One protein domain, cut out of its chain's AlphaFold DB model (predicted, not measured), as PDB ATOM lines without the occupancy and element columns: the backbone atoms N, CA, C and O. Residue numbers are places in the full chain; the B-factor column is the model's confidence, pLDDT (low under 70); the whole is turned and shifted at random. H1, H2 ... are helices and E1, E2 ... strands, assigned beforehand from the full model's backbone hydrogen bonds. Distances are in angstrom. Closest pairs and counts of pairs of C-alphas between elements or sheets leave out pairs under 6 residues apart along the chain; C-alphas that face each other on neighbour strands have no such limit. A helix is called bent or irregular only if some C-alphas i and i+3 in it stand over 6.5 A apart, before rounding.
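This is residues 607 to 767 of the 870 residues of an uncharacterized protein of Pichia kudriavzevii (UniProt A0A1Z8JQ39). A twisted sheet of six strands has three helices, H2, H1 and H4, side by side in a row over one face, running along the strands. The short helix H3 lies over the opposite face, near the edge that E3 makes, and a long loop, residues 737 to 748, reaches far from the mean of the C-alphas. The printed part has 161 residues, with four named helices and six named strands in the order E1 H1 E2 E3 H2 H3 E4 E5 E6 H4. The sheet runs E3 E2 E1 E4 E5 E6 and is mixed, with E3 antiparallel to E2 and the other neighbours parallel; the class is mixed, helices and strands. The whole is compact, with a radius of gyration of the C-alphas of 14.7 A and spans of 44 by 35 by 29 A.

E1, residues 607 to 612, is an inner strand. H1, residues 621 to 633, is on the sheet at a height over the sheet of 9.8 A, and its line and that of E1 stand at 3 degrees on the local plane. E2, residues 637 to 643, is parallel to E1, with N 609 and O 639 2.8 A apart, within hydrogen-bond range. E1, H1 and E2 form a strand-helix-strand unit, two parallel neighbour strands with a helix between them in the chain, and its crossover is right-handed. E3, residues 654 to 660, is an edge strand and forms a hairpin with E2, antiparallel, with N 640 and O 658 2.8 A apart. H2, residues 662 to 685, is over E3 and E2; it is irregular, with C-alphas 663 and 666 8.0 A apart, and has a kink of 66 degrees near residue 669. H1 and H2 touch, closest at the C-alphas of Lys 625 and Met 673, 6.4 A, at a shallow tilt of 13 degrees, opposite ways. H3, residues 695 to 700, is on the opposite face from H1 and H2, over E2. E4, residues 710 to 716, is parallel to E1, with N 610 and O 713 2.8 A apart. E5, residues 730 to 736, is parallel to E4, with N 714 and O 732 2.8 A apart. E6, residues 749 to 752, is the other edge strand, parallel to E5 at 40 degrees, with N 750 and O 733 2.8 A apart. H4, residues 757 to 766, is over E5, on the same face as H1. H1 touches H4 with residues 623 to 627 alone, the closest C-alphas being those of Ile 627 and Met 759, 6.5 A; H2 and H4 are apart. Every O i to N i+4 pair is within hydrogen-bond range in H1, H3 and H4, and 16 of 20 are in H2.

E1, residues 607 to 612, begins at C-alpha 607, (-15.565, -1.685, 15.850). H1, 621 to 633, is 18.2 A long; E2, 637 to 643, is 19.6 A and E3, 654 to 660, 16.9 A. H2, 662 to 685, is 32.7 A and ends at C-alpha 685, (-9.698, -29.117, 7.660). H3 is residues 695 to 700. E4, 710 to 716, and E5, 730 to 736, are each 19.8 A; E6 is residues 749 to 752. H4, 757 to 766, is 14.5 A and ends at C-alpha 766, (-18.691, 4.582, 7.935).

The two C-alphas farthest apart are those of Lys 663 and Arg 741, 44.1 A. The printed part has no cut. The links E4 to E5 and E5 to E6 are long, with 13 and 12 residues. The mean pLDDT of the printed part is 80.9; 23 residues are under 70, namely 686 to 691, 703 to 708, 725 to 727, 729, 740 to 742 and 764 to 767.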
ATOM      1  N   ALA A 607     -14.833  -0.910  16.848       89.19
ATOM      2  CA  ALA A 607     -15.565  -1.685  15.850       89.19
ATOM      3  C   ALA A 607     -15.609  -3.171  16.235       89.19
ATOM      4  O   ALA A 607     -14.575  -3.834  16.303       89.19
ATOM      5  N   ILE A 608     -16.812  -3.707  16.446       90.75
ATOM      6  CA  ILE A 608     -17.050  -5.140  16.653       90.75
ATOM      7  C   ILE A 608     -17.325  -5.767  15.285       90.75
ATOM      8  O   ILE A 608     -18.398  -5.566  14.716       90.75
ATOM      9  N   ILE A 609     -16.357  -6.510  14.750       92.56
ATOM     10  CA  ILE A 609     -16.417  -7.136  13.424       92.56
ATOM     11  C   ILE A 609     -16.680  -8.632  13.589       92.56
ATOM     12  O   ILE A 609     -15.841  -9.358  14.114       92.56
ATOM     13  N   ILE A 610     -17.827  -9.107  13.113       93.31
ATOM     14  CA  ILE A 610     -18.231 -10.516  13.149       93.31
ATOM     15  C   ILE A 610     -18.169 -11.070  11.727       93.31
ATOM     16  O   ILE A 610     -18.948 -10.659  10.867       93.31
ATOM     17  N   ILE A 611     -17.263 -12.016  11.486       93.88
ATOM     18  CA  ILE A 611     -17.154 -12.745  10.216       93.88
ATOM     19  C   ILE A 611     -17.731 -14.143  10.410       93.88
ATOM     20  O   ILE A 611     -17.259 -14.874  11.275       93.88
ATOM     21  N   ASN A 612     -18.710 -14.546   9.598       92.94
ATOM     22  CA  ASN A 612     -19.271 -15.894   9.634       92.94
ATOM     23  C   ASN A 612     -19.138 -16.639   8.295       92.94
ATOM     24  O   ASN A 612     -19.881 -16.401   7.333       92.94
ATOM     25  N   GLU A 613     -18.231 -17.612   8.263       90.94
ATOM     26  CA  GLU A 613     -18.010 -18.491   7.116       90.94
ATOM     27  C   GLU A 613     -18.402 -19.934   7.438       90.94
ATOM     28  O   GLU A 613     -17.725 -20.638   8.176       90.94
ATOM     29  N   ALA A 614     -19.504 -20.412   6.855       85.50
ATOM     30  CA  ALA A 614     -19.964 -21.790   7.045       85.50
ATOM     31  C   ALA A 614     -19.092 -22.831   6.304       85.50
ATOM     32  O   ALA A 614     -19.254 -24.038   6.508       85.50
ATOM     33  N   LYS A 615     -18.231 -22.369   5.384       85.12
ATOM     34  CA  LYS A 615     -17.261 -23.108   4.554       85.12
ATOM     35  C   LYS A 615     -16.177 -22.119   4.106       85.12
ATOM     36  O   LYS A 615     -16.507 -20.957   3.922       85.12
ATOM     37  N   HIS A 616     -14.961 -22.593   3.833       86.50
ATOM     38  CA  HIS A 616     -13.864 -21.783   3.281       86.50
ATOM     39  C   HIS A 616     -14.238 -21.139   1.935       86.50
ATOM     40  O   HIS A 616     -14.570 -21.855   0.979       86.50
ATOM     41  N   ILE A 617     -14.132 -19.810   1.835       85.56
ATOM     42  CA  ILE A 617     -14.362 -19.046   0.602       85.56
ATOM     43  C   ILE A 617     -13.039 -18.378   0.172       85.56
ATOM     44  O   ILE A 617     -12.672 -17.345   0.719       85.56
ATOM     45  N   PRO A 618     -12.324 -18.878  -0.861       80.62
ATOM     46  CA  PRO A 618     -11.002 -18.348  -1.233       80.62
ATOM     47  C   PRO A 618     -10.960 -16.846  -1.575       80.62
ATOM     48  O   PRO A 618      -9.888 -16.247  -1.585       80.62
ATOM     49  N   SER A 619     -12.108 -16.245  -1.908       81.88
ATOM     50  CA  SER A 619     -12.247 -14.824  -2.239       81.88
ATOM     51  C   SER A 619     -12.581 -13.922  -1.044       81.88
ATOM     52  O   SER A 619     -12.581 -12.713  -1.221       81.88
ATOM     53  N   SER A 620     -12.884 -14.453   0.147       85.56
ATOM     54  CA  SER A 620     -13.198 -13.625   1.326       85.56
ATOM     55  C   SER A 620     -11.946 -13.079   2.015       85.56
ATOM     56  O   SER A 620     -11.959 -11.969   2.546       85.56
ATOM     57  N   VAL A 621     -10.847 -13.839   1.967       85.88
ATOM     58  CA  VAL A 621      -9.624 -13.606   2.753       85.88
ATOM     59  C   VAL A 621      -9.034 -12.213   2.528       85.88
ATOM     60  O   VAL A 621      -8.682 -11.525   3.485       85.88
ATOM     61  N   VAL A 622      -8.944 -11.771   1.269       82.81
ATOM     62  CA  VAL A 622      -8.376 -10.459   0.917       82.81
ATOM     63  C   VAL A 622      -9.301  -9.310   1.352       82.81
ATOM     64  O   VAL A 622      -8.811  -8.435   2.067       82.81
ATOM     65  N   PRO A 623     -10.614  -9.309   1.041       83.69
ATOM     66  CA  PRO A 623     -11.577  -8.385   1.642       83.69
ATOM     67  C   PRO A 623     -11.509  -8.311   3.173       83.69
ATOM     68  O   PRO A 623     -11.325  -7.219   3.700       83.69
ATOM     69  N   ILE A 624     -11.566  -9.436   3.900       86.38
ATOM     70  CA  ILE A 624     -11.528  -9.449   5.379       86.38
ATOM     71  C   ILE A 624     -10.248  -8.782   5.905       86.38
ATOM     72  O   ILE A 624     -10.309  -7.919   6.783       86.38
ATOM     73  N   LYS A 625      -9.088  -9.134   5.338       87.56
ATOM     74  CA  LYS A 625      -7.800  -8.533   5.713       87.56
ATOM     75  C   LYS A 625      -7.739  -7.038   5.404       87.56
ATOM     76  O   LYS A 625      -7.200  -6.282   6.211       87.56
ATOM     77  N   ASN A 626      -8.314  -6.599   4.285       82.62
ATOM     78  CA  ASN A 626      -8.374  -5.186   3.919       82.62
ATOM     79  C   ASN A 626      -9.284  -4.390   4.867       82.62
ATOM     80  O   ASN A 626      -8.855  -3.347   5.348       82.62
ATOM     81  N   ILE A 627     -10.466  -4.910   5.224       85.19
ATOM     82  CA  ILE A 627     -11.389  -4.281   6.191       85.19
ATOM     83  C   ILE A 627     -10.677  -4.025   7.524       85.19
ATOM     84  O   ILE A 627     -10.673  -2.900   8.028       85.19
ATOM     85  N   VAL A 628     -10.026  -5.060   8.071       85.88
ATOM     86  CA  VAL A 628      -9.286  -4.958   9.337       85.88
ATOM     87  C   VAL A 628      -8.137  -3.956   9.215       85.88
ATOM     88  O   VAL A 628      -8.003  -3.095  10.083       85.88
ATOM     89  N   LYS A 629      -7.338  -3.995   8.138       83.56
ATOM     90  CA  LYS A 629      -6.238  -3.037   7.930       83.56
ATOM     91  C   LYS A 629      -6.724  -1.594   7.809       83.56
ATOM     92  O   LYS A 629      -6.186  -0.742   8.507       83.56
ATOM     93  N   SER A 630      -7.732  -1.317   6.984       80.19
ATOM     94  CA  SER A 630      -8.252   0.038   6.773       80.19
ATOM     95  C   SER A 630      -8.783   0.643   8.072       80.19
ATOM     96  O   SER A 630      -8.317   1.704   8.479       80.19
ATOM     97  N   LEU A 631      -9.684  -0.051   8.777       81.38
ATOM     98  CA  LEU A 631     -10.252   0.444  10.038       81.38
ATOM     99  C   LEU A 631      -9.175   0.623  11.133       81.38
ATOM    100  O   LEU A 631      -9.258   1.561  11.928       81.38
ATOM    101  N   SER A 632      -8.124  -0.208  11.125       80.75
ATOM    102  CA  SER A 632      -6.997  -0.097  12.066       80.75
ATOM    103  C   SER A 632      -6.026   1.042  11.743       80.75
ATOM    104  O   SER A 632      -5.575   1.710  12.669       80.75
ATOM    105  N   LEU A 633      -5.711   1.281  10.461       78.25
ATOM    106  CA  LEU A 633      -4.885   2.412   9.998       78.25
ATOM    107  C   LEU A 633      -5.515   3.734  10.431       78.25
ATOM    108  O   LEU A 633      -4.903   4.530  11.134       78.25
ATOM    109  N   ILE A 634      -6.808   3.872  10.130       73.31
ATOM    110  CA  ILE A 634      -7.679   4.964  10.571       73.31
ATOM    111  C   ILE A 634      -7.662   5.115  12.109       73.31
ATOM    112  O   ILE A 634      -7.961   6.187  12.651       73.31
ATOM    113  N   GLY A 635      -7.300   4.061  12.839       75.81
ATOM    114  CA  GLY A 635      -7.165   4.058  14.285       75.81
ATOM    115  C   GLY A 635      -8.518   4.060  14.976       75.81
ATOM    116  O   GLY A 635      -8.797   4.985  15.747       75.81
ATOM    117  N   ILE A 636      -9.314   3.047  14.635       83.88
ATOM    118  CA  ILE A 636     -10.484   2.530  15.353       83.88
ATOM    119  C   ILE A 636     -10.020   1.240  16.054       83.88
ATOM    120  O   ILE A 636      -9.312   0.440  15.440       83.88
ATOM    121  N   ASP A 637     -10.386   1.034  17.316       87.81
ATOM    122  CA  ASP A 637     -10.054  -0.183  18.066       87.81
ATOM    123  C   ASP A 637     -10.937  -1.351  17.576       87.81
ATOM    124  O   ASP A 637     -12.158  -1.220  17.519       87.81
ATOM    125  N   ILE A 638     -10.367  -2.499  17.193       90.12
ATOM    126  CA  ILE A 638     -11.134  -3.599  16.567       90.12
ATOM    127  C   ILE A 638     -11.274  -4.799  17.504       90.12
ATOM    128  O   ILE A 638     -10.273  -5.363  17.939       90.12
ATOM    129  N   LEU A 639     -12.511  -5.259  17.709       90.94
ATOM    130  CA  LEU A 639     -12.834  -6.582  18.245       90.94
ATOM    131  C   LEU A 639     -13.310  -7.483  17.095       90.94
ATOM    132  O   LEU A 639     -14.445  -7.369  16.637       90.94
ATOM    133  N   LEU A 640     -12.440  -8.369  16.612       92.50
ATOM    134  CA  LEU A 640     -12.731  -9.324  15.540       92.50
ATOM    135  C   LEU A 640     -13.205 -10.657  16.134       92.50
ATOM    136  O   LEU A 640     -12.476 -11.270  16.914       92.50
ATOM    137  N   LEU A 641     -14.388 -11.121  15.733       92.62
ATOM    138  CA  LEU A 641     -14.990 -12.399  16.122       92.62
ATOM    139  C   LEU A 641     -15.161 -13.281  14.877       92.62
ATOM    140  O   LEU A 641     -15.844 -12.899  13.924       92.62
ATOM    141  N   LEU A 642     -14.538 -14.460  14.880       92.06
ATOM    142  CA  LEU A 642     -14.546 -15.390  13.748       92.06
ATOM    143  C   LEU A 642     -15.498 -16.558  14.036       92.06
ATOM    144  O   LEU A 642     -15.309 -17.305  14.995       92.06
ATOM    145  N   CYS A 643     -16.531 -16.721  13.215       91.12
ATOM    146  CA  CYS A 643     -17.632 -17.670  13.385       91.12
ATOM    147  C   CYS A 643     -17.731 -18.640  12.197       91.12
ATOM    148  O   CYS A 643     -17.384 -18.314  11.066       91.12
ATOM    149  N   SER A 644     -18.228 -19.851  12.459       89.50
ATOM    150  CA  SER A 644     -18.375 -20.912  11.452       89.50
ATOM    151  C   SER A 644     -19.704 -21.653  11.641       89.50
ATOM    152  O   SER A 644     -19.730 -22.852  11.934       89.50
ATOM    153  N   THR A 645     -20.825 -20.939  11.518       86.81
ATOM    154  CA  THR A 645     -22.178 -21.495  11.691       86.81
ATOM    155  C   THR A 645     -23.016 -21.392  10.414       86.81
ATOM    156  O   THR A 645     -22.882 -20.469   9.616       86.81
ATOM    157  N   SER A 646     -23.898 -22.374  10.202       83.25
ATOM    158  CA  SER A 646     -24.810 -22.448   9.047       83.25
ATOM    159  C   SER A 646     -26.046 -21.543   9.160       83.25
ATOM    160  O   SER A 646     -26.792 -21.402   8.191       83.25
ATOM    161  N   ALA A 647     -26.262 -20.948  10.330       84.69
ATOM    162  CA  ALA A 647     -27.176 -19.846  10.595       84.69
ATOM    163  C   ALA A 647     -26.607 -19.082  11.797       84.69
ATOM    164  O   ALA A 647     -26.314 -19.703  12.820       84.69
ATOM    165  N   LEU A 648     -26.424 -17.765  11.671       88.31
ATOM    166  CA  LEU A 648     -25.795 -16.961  12.720       88.31
ATOM    167  C   LEU A 648     -26.844 -16.468  13.731       88.31
ATOM    168  O   LEU A 648     -27.959 -16.097  13.364       88.31
ATOM    169  N   SER A 649     -26.468 -16.470  15.005       89.00
ATOM    170  CA  SER A 649     -27.286 -16.080  16.160       89.00
ATOM    171  C   SER A 649     -26.388 -15.578  17.296       89.00
ATOM    172  O   SER A 649     -25.181 -15.811  17.266       89.00
ATOM    173  N   MET A 650     -26.958 -14.948  18.329       86.12
ATOM    174  CA  MET A 650     -26.187 -14.564  19.526       86.12
ATOM    175  C   MET A 650     -25.669 -15.793  20.303       86.12
ATOM    176  O   MET A 650     -24.544 -15.791  20.796       86.12
ATOM    177  N   ASP A 651     -26.424 -16.898  20.277       84.88
ATOM    178  CA  ASP A 651     -26.014 -18.227  20.761       84.88
ATOM    179  C   ASP A 651     -24.894 -18.909  19.946       84.88
ATOM    180  O   ASP A 651     -24.473 -20.012  20.294       84.88
ATOM    181  N   SER A 652     -24.437 -18.327  18.831       86.38
ATOM    182  CA  SER A 652     -23.432 -18.969  17.977       86.38
ATOM    183  C   SER A 652     -22.057 -19.016  18.645       86.38
ATOM    184  O   SER A 652     -21.586 -18.031  19.205       86.38
ATOM    185  N   ASN A 653     -21.382 -20.160  18.526       86.44
ATOM    186  CA  ASN A 653     -20.027 -20.358  19.036       86.44
ATOM    187  C   ASN A 653     -19.003 -19.559  18.209       86.44
ATOM    188  O   ASN A 653     -18.852 -19.796  17.006       86.44
ATOM    189  N   VAL A 654     -18.244 -18.678  18.861       87.38
ATOM    190  CA  VAL A 654     -17.091 -17.986  18.267       87.38
ATOM    191  C   VAL A 654     -15.916 -18.960  18.201       87.38
ATOM    192  O   VAL A 654     -15.553 -19.581  19.196       87.38
ATOM    193  N   HIS A 655     -15.314 -19.140  17.026       85.31
ATOM    194  CA  HIS A 655     -14.115 -19.959  16.895       85.31
ATOM    195  C   HIS A 655     -12.925 -19.307  17.587       85.31
ATOM    196  O   HIS A 655     -12.235 -19.981  18.354       85.31
ATOM    197  N   ASP A 656     -12.670 -18.046  17.265       86.19
ATOM    198  CA  ASP A 656     -11.550 -17.283  17.788       86.19
ATOM    199  C   ASP A 656     -11.914 -15.796  17.840       86.19
ATOM    200  O   ASP A 656     -12.742 -15.318  17.055       86.19
ATOM    201  N   SER A 657     -11.304 -15.078  18.776       87.81
ATOM    202  CA  SER A 657     -11.486 -13.643  18.969       87.81
ATOM    203  C   SER A 657     -10.143 -12.913  19.019       87.81
ATOM    204  O   SER A 657      -9.106 -13.451  19.427       87.81
ATOM    205  N   CYS A 658     -10.144 -11.669  18.546       87.44
ATOM    206  CA  CYS A 658      -8.960 -10.818  18.486       87.44
ATOM    207  C   CYS A 658      -9.330  -9.402  18.912       87.44
ATOM    208  O   CYS A 658     -10.301  -8.858  18.398       87.44
ATOM    209  N   GLU A 659      -8.522  -8.784  19.769       87.44
ATOM    210  CA  GLU A 659      -8.651  -7.365  20.098       87.44
ATOM    211  C   GLU A 659      -7.402  -6.602  19.644       87.44
ATOM    212  O   GLU A 659      -6.266  -6.980  19.954       87.44
ATOM    213  N   LEU A 660      -7.624  -5.534  18.878       85.75
ATOM    214  CA  LEU A 660      -6.603  -4.681  18.289       85.75
ATOM    215  C   LEU A 660      -6.843  -3.234  18.695       85.75
ATOM    216  O   LEU A 660      -7.584  -2.505  18.041       85.75
ATOM    217  N   ASN A 661      -6.169  -2.813  19.759       84.88
ATOM    218  CA  ASN A 661      -6.139  -1.409  20.136       84.88
ATOM    219  C   ASN A 661      -5.228  -0.632  19.176       84.88
ATOM    220  O   ASN A 661      -4.130  -1.085  18.845       84.88
ATOM    221  N   LYS A 662      -5.616   0.592  18.822       79.00
ATOM    222  CA  LYS A 662      -4.876   1.569  18.008       79.00
ATOM    223  C   LYS A 662      -3.414   1.730  18.431       79.00
ATOM    224  O   LYS A 662      -2.530   1.874  17.591       79.00
ATOM    225  N   LYS A 663      -3.155   1.679  19.742       77.31
ATOM    226  CA  LYS A 663      -1.810   1.767  20.345       77.31
ATOM    227  C   LYS A 663      -0.899   0.601  19.944       77.31
ATOM    228  O   LYS A 663       0.313   0.779  19.867       77.31
ATOM    229  N   ASP A 664      -1.483  -0.560  19.662       79.94
ATOM    230  CA  ASP A 664      -0.779  -1.815  19.406       79.94
ATOM    231  C   ASP A 664      -0.654  -2.140  17.905       79.94
ATOM    232  O   ASP A 664      -0.013  -3.133  17.549       79.94
ATOM    233  N   TYR A 665      -1.249  -1.326  17.018       77.31
ATOM    234  CA  TYR A 665      -1.385  -1.600  15.578       77.31
ATOM    235  C   TYR A 665      -0.091  -2.119  14.931       77.31
ATOM    236  O   TYR A 665      -0.074  -3.220  14.382       77.31
ATOM    237  N   LYS A 666       1.016  -1.379  15.090       74.00
ATOM    238  CA  LYS A 666       2.329  -1.690  14.489       74.00
ATOM    239  C   LYS A 666       2.989  -2.986  14.996       74.00
ATOM    240  O   LYS A 666       4.026  -3.356  14.461       74.00
ATOM    241  N   GLY A 667       2.436  -3.647  16.019       74.88
ATOM    242  CA  GLY A 667       2.951  -4.912  16.564       74.88
ATOM    243  C   GLY A 667       1.941  -6.064  16.617       74.88
ATOM    244  O   GLY A 667       2.357  -7.211  16.750       74.88
ATOM    245  N   LYS A 668       0.630  -5.794  16.516       80.88
ATOM    246  CA  LYS A 668      -0.433  -6.817  16.571       80.88
ATOM    247  C   LYS A 668      -1.191  -7.030  15.258       80.88
ATOM    248  O   LYS A 668      -1.931  -8.007  15.171       80.88
ATOM    249  N   ILE A 669      -1.029  -6.168  14.248       83.56
ATOM    250  CA  ILE A 669      -1.764  -6.322  12.982       83.56
ATOM    251  C   ILE A 669      -1.438  -7.647  12.282       83.56
ATOM    252  O   ILE A 669      -2.360  -8.351  11.876       83.56
ATOM    253  N   ASP A 670      -0.161  -8.033  12.214       84.81
ATOM    254  CA  ASP A 670       0.265  -9.259  11.527       84.81
ATOM    255  C   ASP A 670      -0.255 -10.517  12.236       84.81
ATOM    256  O   ASP A 670      -0.843 -11.370  11.586       84.81
ATOM    257  N   MET A 671      -0.218 -10.561  13.574       86.56
ATOM    258  CA  MET A 671      -0.838 -11.630  14.378       86.56
ATOM    259  C   MET A 671      -2.331 -11.834  14.051       86.56
ATOM    260  O   MET A 671      -2.844 -12.948  14.133       86.56
ATOM    261  N   ILE A 672      -3.049 -10.770  13.680       88.50
ATOM    262  CA  ILE A 672      -4.465 -10.851  13.297       88.50
ATOM    263  C   ILE A 672      -4.622 -11.239  11.822       88.50
ATOM    264  O   ILE A 672      -5.557 -11.960  11.483       88.50
ATOM    265  N   MET A 673      -3.687 -10.852  10.950       89.50
ATOM    266  CA  MET A 673      -3.610 -11.394   9.588       89.50
ATOM    267  C   MET A 673      -3.342 -12.907   9.597       89.50
ATOM    268  O   MET A 673      -3.957 -13.621   8.805       89.50
ATOM    269  N   ASP A 674      -2.481 -13.383  10.496       88.06
ATOM    270  CA  ASP A 674      -2.174 -14.801  10.691       88.06
ATOM    271  C   ASP A 674      -3.404 -15.550  11.225       88.06
ATOM    272  O   ASP A 674      -3.823 -16.536  10.626       88.06
ATOM    273  N   LYS A 675      -4.084 -15.026  12.259       88.88
ATOM    274  CA  LYS A 675      -5.351 -15.598  12.764       88.88
ATOM    275  C   LYS A 675      -6.454 -15.692  11.699       88.88
ATOM    276  O   LYS A 675      -7.248 -16.632  11.725       88.88
ATOM    277  N   ILE A 676      -6.520 -14.745  10.757       89.81
ATOM    278  CA  ILE A 676      -7.459 -14.818   9.622       89.81
ATOM    279  C   ILE A 676      -7.083 -15.968   8.672       89.81
ATOM    280  O   ILE A 676      -7.981 -16.663   8.196       89.81
ATOM    281  N   ASP A 677      -5.792 -16.216   8.419       89.69
ATOM    282  CA  ASP A 677      -5.362 -17.375   7.619       89.69
ATOM    283  C   ASP A 677      -5.580 -18.697   8.371       89.69
ATOM    284  O   ASP A 677      -6.075 -19.653   7.778       89.69
ATOM    285  N   ASP A 678      -5.299 -18.760   9.675       88.81
ATOM    286  CA  ASP A 678      -5.565 -19.935  10.520       88.81
ATOM    287  C   ASP A 678      -7.057 -20.295  10.551       88.81
ATOM    288  O   ASP A 678      -7.418 -21.469  10.454       88.81
ATOM    289  N   PHE A 679      -7.942 -19.295  10.606       89.25
ATOM    290  CA  PHE A 679      -9.383 -19.498  10.472       89.25
ATOM    291  C   PHE A 679      -9.760 -20.079   9.100       89.25
ATOM    292  O   PHE A 679     -10.537 -21.031   9.027       89.25
ATOM    293  N   GLN A 680      -9.171 -19.576   8.013       89.69
ATOM    294  CA  GLN A 680      -9.398 -20.115   6.668       89.69
ATOM    295  C   GLN A 680      -8.859 -21.551   6.522       89.69
ATOM    296  O   GLN A 680      -9.542 -22.414   5.966       89.69
ATOM    297  N   ASN A 681      -7.704 -21.858   7.115       87.25
ATOM    298  CA  ASN A 681      -7.167 -23.217   7.191       87.25
ATOM    299  C   ASN A 681      -8.103 -24.154   7.990       87.25
ATOM    300  O   ASN A 681      -8.421 -25.252   7.531       87.25
ATOM    301  N   PHE A 682      -8.644 -23.707   9.129       85.88
ATOM    302  CA  PHE A 682      -9.645 -24.464   9.896       85.88
ATOM    303  C   PHE A 682     -10.906 -24.787   9.072       85.88
ATOM    304  O   PHE A 682     -11.435 -25.903   9.149       85.88
ATOM    305  N   LEU A 683     -11.382 -23.839   8.257       85.81
ATOM    306  CA  LEU A 683     -12.549 -24.026   7.388       85.81
ATOM    307  C   LEU A 683     -12.321 -25.058   6.265       85.81
ATOM    308  O   LEU A 683     -13.297 -25.586   5.718       85.81
ATOM    309  N   LEU A 684     -11.062 -25.363   5.929       83.25
ATOM    310  CA  LEU A 684     -10.686 -26.468   5.042       83.25
ATOM    311  C   LEU A 684     -10.672 -27.808   5.794       83.25
ATOM    312  O   LEU A 684     -11.313 -28.764   5.348       83.25
ATOM    313  N   ASP A 685      -9.993 -27.864   6.942       73.06
ATOM    314  CA  ASP A 685      -9.698 -29.117   7.660       73.06
ATOM    315  C   ASP A 685     -10.856 -29.653   8.524       73.06
ATOM    316  O   ASP A 685     -10.838 -30.811   8.945       73.06
ATOM    317  N   LYS A 686     -11.914 -28.858   8.750       63.56
ATOM    318  CA  LYS A 686     -13.191 -29.265   9.388       63.56
ATOM    319  C   LYS A 686     -13.105 -29.844  10.808       63.56
ATOM    320  O   LYS A 686     -14.121 -30.321  11.320       63.56
ATOM    321  N   SER A 687     -11.951 -29.812  11.472       55.59
ATOM    322  CA  SER A 687     -11.775 -30.427  12.789       55.59
ATOM    323  C   SER A 687     -11.306 -29.443  13.859       55.59
ATOM    324  O   SER A 687     -10.121 -29.136  13.953       55.59
ATOM    325  N   CYS A 688     -12.215 -29.050  14.754       49.72
ATOM    326  CA  CYS A 688     -11.870 -28.799  16.156       49.72
ATOM    327  C   CYS A 688     -13.125 -28.855  17.042       49.72
ATOM    328  O   CYS A 688     -13.976 -27.967  16.975       49.72
ATOM    329  N   ASN A 689     -13.225 -29.886  17.887       50.22
ATOM    330  CA  ASN A 689     -14.226 -29.961  18.952       50.22
ATOM    331  C   ASN A 689     -13.654 -29.328  20.226       50.22
ATOM    332  O   ASN A 689     -13.098 -30.022  21.076       50.22
ATOM    333  N   THR A 690     -13.805 -28.014  20.361       55.41
ATOM    334  CA  THR A 690     -13.567 -27.283  21.612       55.41
ATOM    335  C   THR A 690     -14.848 -26.593  22.060       55.41
ATOM    336  O   THR A 690     -15.642 -26.138  21.233       55.41
ATOM    337  N   VAL A 691     -15.064 -26.527  23.378       54.81
ATOM    338  CA  VAL A 691     -16.092 -25.646  23.944       54.81
ATOM    339  C   VAL A 691     -15.637 -24.218  23.677       54.81
ATOM    340  O   VAL A 691     -14.512 -23.848  24.012       54.81
ATOM    341  N   LYS A 692     -16.500 -23.460  23.013       75.44
ATOM    342  CA  LYS A 692     -16.229 -22.135  22.467       75.44
ATOM    343  C   LYS A 692     -17.202 -21.139  23.109       75.44
ATOM    344  O   LYS A 692     -18.358 -21.517  23.301       75.44
ATOM    345  N   PRO A 693     -16.760 -19.922  23.467       82.88
ATOM    346  CA  PRO A 693     -17.650 -18.886  23.991       82.88
ATOM    347  C   PRO A 693     -18.688 -18.481  22.937       82.88
ATOM    348  O   PRO A 693     -18.438 -18.606  21.731       82.88
ATOM    349  N   LYS A 694     -19.852 -17.990  23.371       86.94
ATOM    350  CA  LYS A 694     -20.860 -17.465  22.447       86.94
ATOM    351  C   LYS A 694     -20.492 -16.067  21.959       86.94
ATOM    352  O   LYS A 694     -19.733 -15.341  22.603       86.94
ATOM    353  N   VAL A 695     -21.107 -15.669  20.846       85.62
ATOM    354  CA  VAL A 695     -21.111 -14.278  20.372       85.62
ATOM    355  C   VAL A 695     -21.671 -13.348  21.456       85.62
ATOM    356  O   VAL A 695     -21.074 -12.309  21.717       85.62
ATOM    357  N   GLU A 696     -22.760 -13.737  22.126       85.75
ATOM    358  CA  GLU A 696     -23.382 -12.935  23.192       85.75
ATOM    359  C   GLU A 696     -22.458 -12.689  24.391       85.75
ATOM    360  O   GLU A 696     -22.325 -11.548  24.830       85.75
ATOM    361  N   ASP A 697     -21.791 -13.741  24.882       84.38
ATOM    362  CA  ASP A 697     -20.908 -13.674  26.051       84.38
ATOM    363  C   ASP A 697     -19.787 -12.642  25.813       84.38
ATOM    364  O   ASP A 697     -19.621 -11.697  26.582       84.38
ATOM    365  N   ILE A 698     -19.075 -12.771  24.683       84.38
ATOM    366  CA  ILE A 698     -17.940 -11.899  24.336       84.38
ATOM    367  C   ILE A 698     -18.383 -10.458  24.065       84.38
ATOM    368  O   ILE A 698     -17.639  -9.529  24.370       84.38
ATOM    369  N   ILE A 699     -19.567 -10.251  23.480       84.19
ATOM    370  CA  ILE A 699     -20.104  -8.909  23.230       84.19
ATOM    371  C   ILE A 699     -20.457  -8.213  24.549       84.19
ATOM    372  O   ILE A 699     -20.090  -7.054  24.742       84.19
ATOM    373  N   ASN A 700     -21.130  -8.911  25.468       82.00
ATOM    374  CA  ASN A 700     -21.546  -8.340  26.748       82.00
ATOM    375  C   ASN A 700     -20.349  -8.023  27.660       82.00
ATOM    376  O   ASN A 700     -20.331  -6.959  28.277       82.00
ATOM    377  N   ASP A 701     -19.313  -8.870  27.665       78.50
ATOM    378  CA  ASP A 701     -18.043  -8.622  28.370       78.50
ATOM    379  C   ASP A 701     -17.262  -7.398  27.825       78.50
ATOM    380  O   ASP A 701     -16.317  -6.935  28.464       78.50
ATOM    381  N   GLN A 702     -17.624  -6.871  26.645       71.19
ATOM    382  CA  GLN A 702     -16.859  -5.861  25.892       71.19
ATOM    383  C   GLN A 702     -17.624  -4.557  25.576       71.19
ATOM    384  O   GLN A 702     -17.051  -3.661  24.940       71.19
ATOM    385  N   LEU A 703     -18.887  -4.441  26.010       67.69
ATOM    386  CA  LEU A 703     -19.787  -3.293  25.781       67.69
ATOM    387  C   LEU A 703     -20.108  -2.468  27.046       67.69
ATOM    388  O   LEU A 703     -20.978  -1.601  26.991       67.69
ATOM    389  N   SER A 704     -19.444  -2.715  28.180       58.28
ATOM    390  CA  SER A 704     -19.875  -2.218  29.501       58.28
ATOM    391  C   SER A 704     -20.039  -0.696  29.635       58.28
ATOM    392  O   SER A 704     -20.903  -0.264  30.397       58.28
ATOM    393  N   ASP A 705     -19.249   0.107  28.909       58.22
ATOM    394  CA  ASP A 705     -19.135   1.556  29.152       58.22
ATOM    395  C   ASP A 705     -19.211   2.456  27.892       58.22
ATOM    396  O   ASP A 705     -19.328   3.671  28.036       58.22
ATOM    397  N   ASP A 706     -19.156   1.911  26.664       64.19
ATOM    398  CA  ASP A 706     -18.864   2.693  25.434       64.19
ATOM    399  C   ASP A 706     -19.794   2.365  24.232       64.19
ATOM    400  O   ASP A 706     -19.389   2.256  23.070       64.19
ATOM    401  N   ILE A 707     -21.091   2.178  24.510       68.81
ATOM    402  CA  ILE A 707     -22.127   1.832  23.510       68.81
ATOM    403  C   ILE A 707     -22.290   2.921  22.432       68.81
ATOM    404  O   ILE A 707     -22.374   2.606  21.240       68.81
ATOM    405  N   ASP A 708     -22.294   4.193  22.845       65.44
ATOM    406  CA  ASP A 708     -22.559   5.365  21.992       65.44
ATOM    407  C   ASP A 708     -21.404   5.713  21.032       65.44
ATOM    408  O   ASP A 708     -21.524   6.621  20.209       65.44
ATOM    409  N   SER A 709     -20.281   4.997  21.119       78.56
ATOM    410  CA  SER A 709     -19.085   5.201  20.296       78.56
ATOM    411  C   SER A 709     -18.675   3.955  19.491       78.56
ATOM    412  O   SER A 709     -17.787   4.032  18.637       78.56
ATOM    413  N   THR A 710     -19.345   2.816  19.709       83.38
ATOM    414  CA  THR A 710     -19.027   1.526  19.081       83.38
ATOM    415  C   THR A 710     -19.885   1.260  17.836       83.38
ATOM    416  O   THR A 710     -21.100   1.452  17.859       83.38
ATOM    417  N   ILE A 711     -19.286   0.742  16.756       86.19
ATOM    418  CA  ILE A 711     -20.002   0.213  15.579       86.19
ATOM    419  C   ILE A 711     -19.966  -1.322  15.535       86.19
ATOM    420  O   ILE A 711     -18.936  -1.934  15.813       86.19
ATOM    421  N   SER A 712     -21.074  -1.958  15.146       87.88
ATOM    422  CA  SER A 712     -21.124  -3.395  14.842       87.88
ATOM    423  C   SER A 712     -21.115  -3.639  13.327       87.88
ATOM    424  O   SER A 712     -21.891  -3.030  12.591       87.88
ATOM    425  N   ILE A 713     -20.252  -4.534  12.848       90.38
ATOM    426  CA  ILE A 713     -20.136  -4.926  11.437       90.38
ATOM    427  C   ILE A 713     -20.259  -6.448  11.367       90.38
ATOM    428  O   ILE A 713     -19.394  -7.159  11.866       90.38
ATOM    429  N   VAL A 714     -21.322  -6.961  10.752       90.88
ATOM    430  CA  VAL A 714     -21.620  -8.398  10.681       90.88
ATOM    431  C   VAL A 714     -21.652  -8.833   9.225       90.88
ATOM    432  O   VAL A 714     -22.471  -8.348   8.450       90.88
ATOM    433  N   ILE A 715     -20.767  -9.754   8.857       92.94
ATOM    434  CA  ILE A 715     -20.592 -10.269   7.497       92.94
ATOM    435  C   ILE A 715     -20.790 -11.782   7.541       92.94
ATOM    436  O   ILE A 715     -20.078 -12.476   8.264       92.94
ATOM    437  N   SER A 716     -21.743 -12.314   6.774       92.12
ATOM    438  CA  SER A 716     -22.092 -13.733   6.841       92.12
ATOM    439  C   SER A 716     -22.348 -14.373   5.476       92.12
ATOM    440  O   SER A 716     -23.146 -13.903   4.670       92.12
ATOM    441  N   SER A 717     -21.720 -15.530   5.270       90.75
ATOM    442  CA  SER A 717     -21.992 -16.479   4.173       90.75
ATOM    443  C   SER A 717     -23.264 -17.322   4.370       90.75
ATOM    444  O   SER A 717     -23.620 -18.134   3.516       90.75
ATOM    445  N   SER A 718     -23.929 -17.181   5.519       89.44
ATOM    446  CA  SER A 718     -25.191 -17.846   5.862       89.44
ATOM    447  C   SER A 718     -26.221 -16.839   6.358       89.44
ATOM    448  O   SER A 718     -25.871 -15.713   6.708       89.44
ATOM    449  N   THR A 719     -27.488 -17.236   6.466       87.06
ATOM    450  CA  THR A 719     -28.531 -16.248   6.760       87.06
ATOM    451  C   THR A 719     -28.456 -15.621   8.159       87.06
ATOM    452  O   THR A 719     -28.177 -16.303   9.149       87.06
ATOM    453  N   LEU A 720     -28.762 -14.322   8.214       86.69
ATOM    454  CA  LEU A 720     -28.871 -13.471   9.401       86.69
ATOM    455  C   LEU A 720     -30.315 -13.348   9.932       86.69
ATOM    456  O   LEU A 720     -30.570 -12.565  10.849       86.69
ATOM    457  N   ASN A 721     -31.271 -14.133   9.412       85.31
ATOM    458  CA  ASN A 721     -32.659 -14.167   9.913       85.31
ATOM    459  C   ASN A 721     -32.743 -14.334  11.447       85.31
ATOM    460  O   ASN A 721     -33.596 -13.715  12.076       85.31
ATOM    461  N   ASN A 722     -31.844 -15.131  12.040       82.50
ATOM    462  CA  ASN A 722     -31.817 -15.444  13.476       82.50
ATOM    463  C   ASN A 722     -30.815 -14.589  14.279       82.50
ATOM    464  O   ASN A 722     -30.601 -14.852  15.465       82.50
ATOM    465  N   PHE A 723     -30.171 -13.595  13.658       84.38
ATOM    466  CA  PHE A 723     -29.196 -12.754  14.345       84.38
ATOM    467  C   PHE A 723     -29.899 -11.667  15.169       84.38
ATOM    468  O   PHE A 723     -30.771 -10.955  14.664       84.38
ATOM    469  N   GLY A 724     -29.541 -11.550  16.448       75.06
ATOM    470  CA  GLY A 724     -30.121 -10.542  17.336       75.06
ATOM    471  C   GLY A 724     -29.657  -9.126  16.984       75.06
ATOM    472  O   GLY A 724     -28.725  -8.927  16.207       75.06
ATOM    473  N   ASN A 725     -30.284  -8.121  17.588       68.62
ATOM    474  CA  ASN A 725     -29.784  -6.754  17.495       68.62
ATOM    475  C   ASN A 725     -28.697  -6.554  18.560       68.62
ATOM    476  O   ASN A 725     -28.978  -6.705  19.746       68.62
ATOM    477  N   VAL A 726     -27.474  -6.212  18.145       69.75
ATOM    478  CA  VAL A 726     -26.435  -5.721  19.063       69.75
ATOM    479  C   VAL A 726     -26.780  -4.282  19.463       69.75
ATOM    480  O   VAL A 726     -27.162  -3.482  18.606       69.75
ATOM    481  N   SER A 727     -26.636  -3.949  20.745       65.00
ATOM    482  CA  SER A 727     -26.777  -2.580  21.255       65.00
ATOM    483  C   SER A 727     -25.504  -1.773  20.980       65.00
ATOM    484  O   SER A 727     -24.614  -1.712  21.821       65.00
ATOM    485  N   THR A 728     -25.408  -1.175  19.791       72.12
ATOM    486  CA  THR A 728     -24.302  -0.295  19.362       72.12
ATOM    487  C   THR A 728     -24.833   0.950  18.649       72.12
ATOM    488  O   THR A 728     -25.874   0.879  17.996       72.12
ATOM    489  N   TYR A 729     -24.092   2.065  18.716       69.44
ATOM    490  CA  TYR A 729     -24.401   3.335  18.033       69.44
ATOM    491  C   TYR A 729     -24.788   3.162  16.555       69.44
ATOM    492  O   TYR A 729     -25.747   3.762  16.073       69.44
ATOM    493  N   SER A 730     -24.055   2.311  15.835       73.62
ATOM    494  CA  SER A 730     -24.360   1.936  14.454       73.62
ATOM    495  C   SER A 730     -24.184   0.432  14.242       73.62
ATOM    496  O   SER A 730     -23.487  -0.247  15.005       73.62
ATOM    497  N   ARG A 731     -24.843  -0.103  13.209       81.94
ATOM    498  CA  ARG A 731     -24.800  -1.520  12.835       81.94
ATOM    499  C   ARG A 731     -24.877  -1.696  11.319       81.94
ATOM    500  O   ARG A 731     -25.739  -1.107  10.669       81.94
ATOM    501  N   ILE A 732     -24.008  -2.539  10.769       84.81
ATOM    502  CA  ILE A 732     -23.989  -2.929   9.356       84.81
ATOM    503  C   ILE A 732     -24.139  -4.450   9.300       84.81
ATOM    504  O   ILE A 732     -23.252  -5.167   9.755       84.81
ATOM    505  N   LEU A 733     -25.253  -4.948   8.761       86.56
ATOM    506  CA  LEU A 733     -25.500  -6.381   8.581       86.56
ATOM    507  C   LEU A 733     -25.391  -6.731   7.093       86.56
ATOM    508  O   LEU A 733     -26.019  -6.067   6.268       86.56
ATOM    509  N   MET A 734     -24.606  -7.752   6.749       88.19
ATOM    510  CA  MET A 734     -24.320  -8.157   5.369       88.19
ATOM    511  C   MET A 734     -24.427  -9.677   5.185       88.19
ATOM    512  O   MET A 734     -23.734 -10.451   5.849       88.19
ATOM    513  N   GLU A 735     -25.267 -10.101   4.241       88.06
ATOM    514  CA  GLU A 735     -25.333 -11.466   3.709       88.06
ATOM    515  C   GLU A 735     -24.596 -11.522   2.363       88.06
ATOM    516  O   GLU A 735     -24.826 -10.676   1.502       88.06
ATOM    517  N   VAL A 736     -23.712 -12.507   2.166       86.88
ATOM    518  CA  VAL A 736     -22.816 -12.559   0.995       86.88
ATOM    519  C   VAL A 736     -22.950 -13.882   0.240       86.88
ATOM    520  O   VAL A 736     -22.742 -14.956   0.806       86.88
ATOM    521  N   GLY A 737     -23.256 -13.809  -1.057       80.69
ATOM    522  CA  GLY A 737     -23.267 -14.964  -1.965       80.69
ATOM    523  C   GLY A 737     -24.439 -15.938  -1.780       80.69
ATOM    524  O   GLY A 737     -24.334 -17.101  -2.174       80.69
ATOM    525  N   LEU A 738     -25.549 -15.500  -1.177       80.56
ATOM    526  CA  LEU A 738     -26.743 -16.330  -0.978       80.56
ATOM    527  C   LEU A 738     -27.661 -16.352  -2.214       80.56
ATOM    528  O   LEU A 738     -27.870 -15.342  -2.883       80.56
ATOM    529  N   ASP A 739     -28.308 -17.490  -2.477       75.19
ATOM    530  CA  ASP A 739     -29.440 -17.557  -3.412       75.19
ATOM    531  C   ASP A 739     -30.687 -16.893  -2.812       75.19
ATOM    532  O   ASP A 739     -30.954 -17.033  -1.620       75.19
ATOM    533  N   GLY A 740     -31.554 -16.302  -3.643       66.38
ATOM    534  CA  GLY A 740     -32.803 -15.635  -3.219       66.38
ATOM    535  C   GLY A 740     -33.861 -16.500  -2.503       66.38
ATOM    536  O   GLY A 740     -34.943 -16.007  -2.201       66.38
ATOM    537  N   ARG A 741     -33.580 -17.782  -2.231       66.50
ATOM    538  CA  ARG A 741     -34.374 -18.655  -1.339       66.50
ATOM    539  C   ARG A 741     -33.784 -18.796   0.069       66.50
ATOM    540  O   ARG A 741     -34.487 -19.249   0.966       66.50
ATOM    541  N   HIS A 742     -32.509 -18.451   0.233       68.44
ATOM    542  CA  HIS A 742     -31.724 -18.595   1.459       68.44
ATOM    543  C   HIS A 742     -31.378 -17.245   2.106       68.44
ATOM    544  O   HIS A 742     -30.944 -17.239   3.253       68.44
ATOM    545  N   LYS A 743     -31.584 -16.127   1.398       77.12
ATOM    546  CA  LYS A 743     -31.479 -14.759   1.932       77.12
ATOM    547  C   LYS A 743     -32.448 -14.521   3.089       77.12
ATOM    548  O   LYS A 743     -33.513 -15.144   3.179       77.12
ATOM    549  N   SER A 744     -32.092 -13.583   3.953       79.44
ATOM    550  CA  SER A 744     -33.000 -13.026   4.942       79.44
ATOM    551  C   SER A 744     -34.159 -12.265   4.296       79.44
ATOM    552  O   SER A 744     -34.108 -11.844   3.142       79.44
ATOM    553  N   LYS A 745     -35.244 -12.108   5.059       77.88
ATOM    554  CA  LYS A 745     -36.374 -11.225   4.713       77.88
ATOM    555  C   LYS A 745     -36.330  -9.949   5.554       77.88
ATOM    556  O   LYS A 745     -37.347  -9.531   6.098       77.88
ATOM    557  N   ARG A 746     -35.121  -9.430   5.765       74.56
ATOM    558  CA  ARG A 746     -34.824  -8.367   6.721       74.56
ATOM    559  C   ARG A 746     -34.400  -7.109   5.980       74.56
ATOM    560  O   ARG A 746     -33.333  -7.083   5.381       74.56
ATOM    561  N   ASP A 747     -35.205  -6.058   6.092       70.38
ATOM    562  CA  ASP A 747     -34.926  -4.761   5.461       70.38
ATOM    563  C   ASP A 747     -33.679  -4.062   6.050       70.38
ATOM    564  O   ASP A 747     -33.169  -3.105   5.473       70.38
ATOM    565  N   ASP A 748     -33.167  -4.541   7.195       72.69
ATOM    566  CA  ASP A 748     -31.938  -4.073   7.844       72.69
ATOM    567  C   ASP A 748     -30.677  -4.891   7.495       72.69
ATOM    568  O   ASP A 748     -29.624  -4.669   8.096       72.69
ATOM    569  N   VAL A 749     -30.759  -5.811   6.524       78.62
ATOM    570  CA  VAL A 749     -29.634  -6.624   6.029       78.62
ATOM    571  C   VAL A 749     -29.322  -6.276   4.573       78.62
ATOM    572  O   VAL A 749     -30.192  -6.312   3.706       78.62
ATOM    573  N   LYS A 750     -28.053  -5.961   4.287       80.62
ATOM    574  CA  LYS A 750     -27.550  -5.752   2.925       80.62
ATOM    575  C   LYS A 750     -27.178  -7.090   2.287       80.62
ATOM    576  O   LYS A 750     -26.473  -7.898   2.883       80.62
ATOM    577  N   ASP A 751     -27.638  -7.298   1.064       79.69
ATOM    578  CA  ASP A 751     -27.445  -8.515   0.277       79.69
ATOM    579  C   ASP A 751     -26.401  -8.270  -0.821       79.69
ATOM    580  O   ASP A 751     -26.600  -7.396  -1.665       79.69
ATOM    581  N   LEU A 752     -25.294  -9.018  -0.795       82.12
ATOM    582  CA  LEU A 752     -24.124  -8.821  -1.658       82.12
ATOM    583  C   LEU A 752     -23.853 -10.053  -2.527       82.12
ATOM    584  O   LEU A 752     -23.943 -11.200  -2.074       82.12
ATOM    585  N   ALA A 753     -23.493  -9.828  -3.789       80.25
ATOM    586  CA  ALA A 753     -23.217 -10.895  -4.747       80.25
ATOM    587  C   ALA A 753     -21.806 -11.482  -4.575       80.25
ATOM    588  O   ALA A 753     -21.598 -12.670  -4.841       80.25
ATOM    589  N   SER A 754     -20.848 -10.679  -4.108       79.81
ATOM    590  CA  SER A 754     -19.452 -11.071  -3.896       79.81
ATOM    591  C   SER A 754     -18.855 -10.478  -2.616       79.81
ATOM    592  O   SER A 754     -19.391  -9.543  -2.025       79.81
ATOM    593  N   TRP A 755     -17.713 -11.024  -2.185       82.62
ATOM    594  CA  TRP A 755     -16.972 -10.500  -1.032       82.62
ATOM    595  C   TRP A 755     -16.208  -9.204  -1.343       82.62
ATOM    596  O   TRP A 755     -15.854  -8.472  -0.422       82.62
ATOM    597  N   ASP A 756     -15.984  -8.888  -2.620       80.25
ATOM    598  CA  ASP A 756     -15.277  -7.671  -3.033       80.25
ATOM    599  C   ASP A 756     -16.130  -6.402  -2.794       80.25
ATOM    600  O   ASP A 756     -15.593  -5.344  -2.468       80.25
ATOM    601  N   GLU A 757     -17.463  -6.525  -2.848       79.88
ATOM    602  CA  GLU A 757     -18.446  -5.450  -2.591       79.88
ATOM    603  C   GLU A 757     -18.455  -4.949  -1.129       79.88
ATOM    604  O   GLU A 757     -18.919  -3.846  -0.841       79.88
ATOM    605  N   ILE A 758     -17.937  -5.738  -0.181       79.75
ATOM    606  CA  ILE A 758     -18.039  -5.449   1.261       79.75
ATOM    607  C   ILE A 758     -17.292  -4.160   1.638       79.75
ATOM    608  O   ILE A 758     -17.768  -3.392   2.475       79.75
ATOM    609  N   MET A 759     -16.136  -3.900   1.016       78.31
ATOM    610  CA  MET A 759     -15.355  -2.686   1.286       78.31
ATOM    611  C   MET A 759     -16.122  -1.422   0.891       78.31
ATOM    612  O   MET A 759     -16.160  -0.479   1.676       78.31
ATOM    613  N   GLU A 760     -16.775  -1.413  -0.274       72.75
ATOM    614  CA  GLU A 760     -17.605  -0.290  -0.737       72.75
ATOM    615  C   GLU A 760     -18.747  -0.018   0.252       72.75
ATOM    616  O   GLU A 760     -18.943   1.111   0.703       72.75
ATOM    617  N   VAL A 761     -19.433  -1.079   0.690       70.00
ATOM    618  CA  VAL A 761     -20.525  -0.998   1.669       70.00
ATOM    619  C   VAL A 761     -20.069  -0.440   3.016       70.00
ATOM    620  O   VAL A 761     -20.783   0.383   3.594       70.00
ATOM    621  N   ILE A 762     -18.905  -0.863   3.522       76.75
ATOM    622  CA  ILE A 762     -18.344  -0.358   4.783       76.75
ATOM    623  C   ILE A 762     -17.886   1.094   4.632       76.75
ATOM    624  O   ILE A 762     -18.173   1.897   5.515       76.75
ATOM    625  N   CYS A 763     -17.245   1.466   3.520       72.56
ATOM    626  CA  CYS A 763     -16.801   2.843   3.299       72.56
ATOM    627  C   CYS A 763     -17.990   3.814   3.259       72.56
ATOM    628  O   CYS A 763     -18.001   4.792   4.004       72.56
ATOM    629  N   VAL A 764     -19.047   3.480   2.508       66.81
ATOM    630  CA  VAL A 764     -20.290   4.272   2.453       66.81
ATOM    631  C   VAL A 764     -21.007   4.323   3.810       66.81
ATOM    632  O   VAL A 764     -21.545   5.362   4.181       66.81
ATOM    633  N   CYS A 765     -21.024   3.232   4.584       66.19
ATOM    634  CA  CYS A 765     -21.680   3.216   5.901       66.19
ATOM    635  C   CYS A 765     -20.889   3.911   7.021       66.19
ATOM    636  O   CYS A 765     -21.504   4.347   7.992       66.19
ATOM    637  N   CYS A 766     -19.562   3.992   6.915       67.12
ATOM    638  CA  CYS A 766     -18.691   4.582   7.935       67.12
ATOM    639  C   CYS A 766     -18.186   5.992   7.578       67.12
ATOM    640  O   CYS A 766     -17.473   6.585   8.385       67.12
ATOM    641  N   GLY A 767     -18.529   6.521   6.396       60.44
ATOM    642  CA  GLY A 767     -18.035   7.815   5.910       60.44
ATOM    643  C   GLY A 767     -16.536   7.796   5.602       60.44
ATOM    644  O   GLY A 767     -15.818   8.705   6.006       60.44
TER     645      GLY A 767